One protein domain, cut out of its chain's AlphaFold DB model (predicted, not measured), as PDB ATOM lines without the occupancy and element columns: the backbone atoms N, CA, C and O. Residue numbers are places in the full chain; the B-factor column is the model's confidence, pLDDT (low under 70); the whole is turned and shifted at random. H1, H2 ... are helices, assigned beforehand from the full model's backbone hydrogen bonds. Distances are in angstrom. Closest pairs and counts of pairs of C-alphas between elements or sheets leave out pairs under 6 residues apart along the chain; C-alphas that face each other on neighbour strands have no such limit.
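Overview. This is residues 79 to 121 of the 124 residues of the protein "HTH cro/C1-type domain-containing protein" of Lentisphaeria bacterium (UniProt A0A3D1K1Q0). The longest helix, H3, makes one end of an open zigzag of three helices, with H2 as the middle stroke and H1 at the other end. The chain folds back at each of the two tight links, and contacts between the helices are few; residues 79 to 85 and 91 to 96 stand free. The printed part has 43 residues with three named helices, in the order H1, H2, H3, and no named strand; the class is all helix. It is loose, with a radius of gyration of the C-alphas of 11.8 A, and spans 29 by 23 by 21 A.

Along the chain. H3, residues 109 to 121, is 18.8 A long and ends at C-alpha 121, at (111.643, 99.698, 155.137). H2, residues 95 to 105, is 15.2 A long. H1, residues 80 to 91, is 16.4 A long and begins at C-alpha 80, at (127.499, 75.506, 162.214).

Arrangement. H3 and H2 are close but not clearly touching; their closest C-alphas, those of Tyr 104 and Arg 112, are 6.4 A apart. They run opposite ways at a steep tilt of 42 degrees. H2 and H1 only just touch, only at the corner by their link, with 3 pairs of C-alphas within 8 A. The closest are those of Leu 89 and Val 98, 7.1 A apart, and H1 touches H2 with residues 89 to 90 alone. These two run opposite ways at a steep tilt of 44 degrees. H1 and H3 are apart. In H1, H2 and H3 every O i to N i+4 pair is within hydrogen-bond range.

Size, cuts and confidence. The two C-alphas farthest apart, those of Lys 91 and Gly 110, are 30.5 A apart. The printed part has no cut and no long link. The mean pLDDT of the printed part is 73.4, and residues 80 to 97 are under 70.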
ATOM      1  N   ASP A  79     129.898  76.559 158.379       74.19
ATOM      2  CA  ASP A  79     129.479  77.401 159.484       74.19
ATOM      3  C   ASP A  79     128.322  76.688 160.207       74.19
ATOM      4  O   ASP A  79     127.227  76.569 159.643       74.19
ATOM      5  N   PRO A  80     128.525  76.217 161.454       66.25
ATOM      6  CA  PRO A  80     127.499  75.506 162.214       66.25
ATOM      7  C   PRO A  80     126.191  76.295 162.367       66.25
ATOM      8  O   PRO A  80     125.118  75.695 162.452       66.25
ATOM      9  N   VAL A  81     126.267  77.630 162.401       63.94
ATOM     10  CA  VAL A  81     125.104  78.516 162.533       63.94
ATOM     11  C   VAL A  81     124.329  78.561 161.219       63.94
ATOM     12  O   VAL A  81     123.107  78.398 161.217       63.94
ATOM     13  N   ARG A  82     125.031  78.713 160.090       64.75
ATOM     14  CA  ARG A  82     124.420  78.690 158.753       64.75
ATOM     15  C   ARG A  82     123.766  77.343 158.463       64.75
ATOM     16  O   ARG A  82     122.617  77.302 158.029       64.75
ATOM     17  N   ASP A  83     124.454  76.249 158.780       65.81
ATOM     18  CA  ASP A  83     123.955  74.888 158.574       65.81
ATOM     19  C   ASP A  83     122.689  74.601 159.397       65.81
ATOM     20  O   ASP A  83     121.774  73.919 158.925       65.81
ATOM     21  N   ALA A  84     122.608  75.132 160.622       63.75
ATOM     22  CA  ALA A  84     121.422  75.019 161.467       63.75
ATOM     23  C   ALA A  84     120.222  75.775 160.876       63.75
ATOM     24  O   ALA A  84     119.107  75.248 160.879       63.75
ATOM     25  N   ILE A  85     120.453  76.972 160.325       63.09
ATOM     26  CA  ILE A  85     119.423  77.777 159.658       63.09
ATOM     27  C   ILE A  85     118.925  77.064 158.397       63.09
ATOM     28  O   ILE A  85     117.718  76.891 158.240       63.09
ATOM     29  N   THR A  86     119.822  76.574 157.537       61.81
ATOM     30  CA  THR A  86     119.449  75.841 156.316       61.81
ATOM     31  C   THR A  86     118.629  74.592 156.642       61.81
ATOM     32  O   THR A  86     117.527  74.434 156.120       61.81
ATOM     33  N   LYS A  87     119.082  73.757 157.591       61.81
ATOM     34  CA  LYS A  87     118.328  72.568 158.040       61.81
ATOM     35  C   LYS A  87     116.958  72.919 158.617       61.81
ATOM     36  O   LYS A  87     115.990  72.189 158.403       61.81
ATOM     37  N   TYR A  88     116.865  74.013 159.370       62.41
ATOM     38  CA  TYR A  88     115.599  74.493 159.913       62.41
ATOM     39  C   TYR A  88     114.645  74.946 158.798       62.41
ATOM     40  O   TYR A  88     113.460  74.617 158.840       62.41
ATOM     41  N   LEU A  89     115.145  75.653 157.784       60.62
ATOM     42  CA  LEU A  89     114.348  76.147 156.659       60.62
ATOM     43  C   LEU A  89     113.869  75.020 155.733       60.62
ATOM     44  O   LEU A  89     112.705  75.024 155.328       60.62
ATOM     45  N   GLU A  90     114.722  74.030 155.457       57.75
ATOM     46  CA  GLU A  90     114.368  72.832 154.683       57.75
ATOM     47  C   GLU A  90     113.283  72.000 155.382       57.75
ATOM     48  O   GLU A  90     112.331  71.550 154.745       57.75
ATOM     49  N   LYS A  91     113.389  71.832 156.708       60.19
ATOM     50  CA  LYS A  91     112.445  71.037 157.508       60.19
ATOM     51  C   LYS A  91     111.089  71.723 157.702       60.19
ATOM     52  O   LYS A  91     110.072  71.039 157.780       60.19
ATOM     53  N   ASN A  92     111.056  73.052 157.790       60.75
ATOM     54  CA  ASN A  92     109.840  73.800 158.133       60.75
ATOM     55  C   ASN A  92     109.056  74.340 156.925       60.75
ATOM     56  O   ASN A  92     108.113  75.102 157.105       60.75
ATOM     57  N   THR A  93     109.373  73.909 155.698       59.59
ATOM     58  CA  THR A  93     108.556  74.174 154.493       59.59
ATOM     59  C   THR A  93     108.214  75.656 154.276       59.59
ATOM     60  O   THR A  93     107.118  75.996 153.833       59.59
ATOM     61  N   GLY A  94     109.148  76.569 154.542       58.09
ATOM     62  CA  GLY A  94     108.993  77.967 154.148       58.09
ATOM     63  C   GLY A  94     109.184  78.109 152.641       58.09
ATOM     64  O   GLY A  94     110.205  78.639 152.234       58.09
ATOM     65  N   LYS A  95     108.273  77.601 151.796       61.28
ATOM     66  CA  LYS A  95     108.436  77.613 150.322       61.28
ATOM     67  C   LYS A  95     108.771  79.004 149.788       61.28
ATOM     68  O   LYS A  95     109.619  79.124 148.909       61.28
ATOM     69  N   ASP A  96     108.170  80.036 150.370       64.00
ATOM     70  CA  ASP A  96     108.429  81.424 149.999       64.00
ATOM     71  C   ASP A  96     109.775  81.924 150.532       64.00
ATOM     72  O   ASP A  96     110.493  82.595 149.804       64.00
ATOM     73  N   LEU A  97     110.187  81.520 151.737       68.88
ATOM     74  CA  LEU A  97     111.523  81.806 152.278       68.88
ATOM     75  C   LEU A  97     112.626  81.112 151.471       68.88
ATOM     76  O   LEU A  97     113.595  81.753 151.087       68.88
ATOM     77  N   VAL A  98     112.450  79.832 151.144       70.06
ATOM     78  CA  VAL A  98     113.346  79.072 150.261       70.06
ATOM     79  C   VAL A  98     113.410  79.730 148.888       70.06
ATOM     80  O   VAL A  98     114.489  79.881 148.323       70.06
ATOM     81  N   ARG A  99     112.272  80.186 148.351       73.62
ATOM     82  CA  ARG A  99     112.229  80.875 147.060       73.62
ATOM     83  C   ARG A  99     112.934  82.228 147.115       73.62
ATOM     84  O   ARG A  99     113.752  82.493 146.241       73.62
ATOM     85  N   VAL A 100     112.685  83.042 148.138       74.56
ATOM     86  CA  VAL A 100     113.366  84.327 148.366       74.56
ATOM     87  C   VAL A 100     114.873  84.132 148.535       74.56
ATOM     88  O   VAL A 100     115.635  84.849 147.896       74.56
ATOM     89  N   ILE A 101     115.313  83.127 149.298       77.75
ATOM     90  CA  ILE A 101     116.737  82.798 149.462       77.75
ATOM     91  C   ILE A 101     117.340  82.345 148.127       77.75
ATOM     92  O   ILE A 101     118.359  82.882 147.710       77.75
ATOM     93  N   SER A 102     116.665  81.465 147.382       74.56
ATOM     94  CA  SER A 102     117.144  81.017 146.065       74.56
ATOM     95  C   SER A 102     117.223  82.145 145.029       74.56
ATOM     96  O   SER A 102     118.028  82.097 144.101       74.56
ATOM     97  N   LEU A 103     116.365  83.161 145.157       78.62
ATOM     98  CA  LEU A 103     116.393  84.355 144.321       78.62
ATOM     99  C   LEU A 103     117.537  85.276 144.750       78.62
ATOM    100  O   LEU A 103     118.238  85.792 143.889       78.62
ATOM    101  N   TYR A 104     117.762  85.430 146.057       83.69
ATOM    102  CA  TYR A 104     118.867  86.210 146.613       83.69
ATOM    103  C   TYR A 104     120.237  85.655 146.203       83.69
ATOM    104  O   TYR A 104     121.129  86.412 145.809       83.69
ATOM    105  N   GLU A 105     120.395  84.332 146.229       79.94
ATOM    106  CA  GLU A 105     121.618  83.654 145.785       79.94
ATOM    107  C   GLU A 105     121.932  83.955 144.313       79.94
ATOM    108  O   GLU A 105     123.090  84.187 143.976       79.94
ATOM    109  N   LYS A 106     120.907  84.078 143.459       82.94
ATOM    110  CA  LYS A 106     121.035  84.351 142.014       82.94
ATOM    111  C   LYS A 106     121.218  85.831 141.648       82.94
ATOM    112  O   LYS A 106     121.344  86.151 140.468       82.94
ATOM    113  N   MET A 107     121.186  86.746 142.618       86.69
ATOM    114  CA  MET A 107     121.283  88.191 142.377       86.69
ATOM    115  C   MET A 107     122.729  88.701 142.395       86.69
ATOM    116  O   MET A 107     123.564  88.202 143.144       86.69
ATOM    117  N   SER A 108     122.995  89.761 141.621       86.50
ATOM    118  CA  SER A 108     124.230  90.550 141.736       86.50
ATOM    119  C   SER A 108     124.258  91.352 143.037       86.50
ATOM    120  O   SER A 108     123.202  91.695 143.576       86.50
ATOM    121  N   ASP A 109     125.447  91.726 143.510       76.38
ATOM    122  CA  ASP A 109     125.604  92.424 144.794       76.38
ATOM    123  C   ASP A 109     124.807  93.738 144.869       76.38
ATOM    124  O   ASP A 109     124.077  93.963 145.830       76.38
ATOM    125  N   GLY A 110     124.786  94.541 143.798       79.06
ATOM    126  CA  GLY A 110     123.957  95.757 143.756       79.06
ATOM    127  C   GLY A 110     122.441  95.493 143.786       79.06
ATOM    128  O   GLY A 110     121.663  96.356 144.194       79.06
ATOM    129  N   SER A 111     121.996  94.308 143.365       72.19
ATOM    130  CA  SER A 111     120.587  93.891 143.448       72.19
ATOM    131  C   SER A 111     120.249  93.337 144.833       72.19
ATOM    132  O   SER A 111     119.159  93.599 145.346       72.19
ATOM    133  N   ARG A 112     121.203  92.643 145.467       88.88
ATOM    134  CA  ARG A 112     121.110  92.212 146.867       88.88
ATOM    135  C   ARG A 112     120.990  93.416 147.799       88.88
ATOM    136  O   ARG A 112     120.082  93.439 148.625       88.88
ATOM    137  N   ASP A 113     121.800  94.454 147.596       86.62
ATOM    138  CA  ASP A 113     121.741  95.688 148.392       86.62
ATOM    139  C   ASP A 113     120.381  96.390 148.295       86.62
ATOM    140  O   ASP A 113     119.834  96.847 149.301       86.62
ATOM    141  N   LYS A 114     119.776  96.424 147.099       85.06
ATOM    142  CA  LYS A 114     118.422  96.969 146.903       85.06
ATOM    143  C   LYS A 114     117.355  96.134 147.609       85.06
ATOM    144  O   LYS A 114     116.471  96.709 148.246       85.06
ATOM    145  N   LEU A 115     117.437  94.803 147.524       86.12
ATOM    146  CA  LEU A 115     116.510  93.904 148.216       86.12
ATOM    147  C   LEU A 115     116.591  94.102 149.736       86.12
ATOM    148  O   LEU A 115     115.565  94.254 150.396       86.12
ATOM    149  N   LEU A 116     117.808  94.149 150.281       88.31
ATOM    150  CA  LEU A 116     118.042  94.376 151.707       88.31
ATOM    151  C   LEU A 116     117.585  95.774 152.145       88.31
ATOM    152  O   LEU A 116     117.027  95.924 153.233       88.31
ATOM    153  N   GLY A 117     117.775  96.790 151.301       88.31
ATOM    154  CA  GLY A 117     117.256  98.139 151.524       88.31
ATOM    155  C   GLY A 117     115.730  98.169 151.640       88.31
ATOM    156  O   GLY A 117     115.203  98.755 152.583       88.31
ATOM    157  N   TYR A 118     115.024  97.485 150.738       83.12
ATOM    158  CA  TYR A 118     113.564  97.362 150.776       83.12
ATOM    159  C   TYR A 118     113.066  96.546 151.981       83.12
ATOM    160  O   TYR A 118     112.119  96.940 152.654       83.12
ATOM    161  N   ALA A 119     113.730  95.442 152.326       82.62
ATOM    162  CA  ALA A 119     113.355  94.646 153.495       82.62
ATOM    163  C   ALA A 119     113.417  95.462 154.803       82.62
ATOM    164  O   ALA A 119     112.560  95.311 155.673       82.62
ATOM    165  N   LYS A 120     114.384  96.384 154.925       83.75
ATOM    166  CA  LYS A 120     114.511  97.288 156.082       83.75
ATOM    167  C   LYS A 120     113.377  98.310 156.192       83.75
ATOM    168  O   LYS A 120     113.072  98.727 157.306       83.75
ATOM    169  N   THR A 121     112.758  98.732 155.087       87.06
ATOM    170  CA  THR A 121     111.643  99.698 155.137       87.06
ATOM    171  C   THR A 121     110.327  99.054 155.558       87.06
ATOM    172  O   THR A 121     109.486  99.742 156.126       87.06
TER     173      THR A 121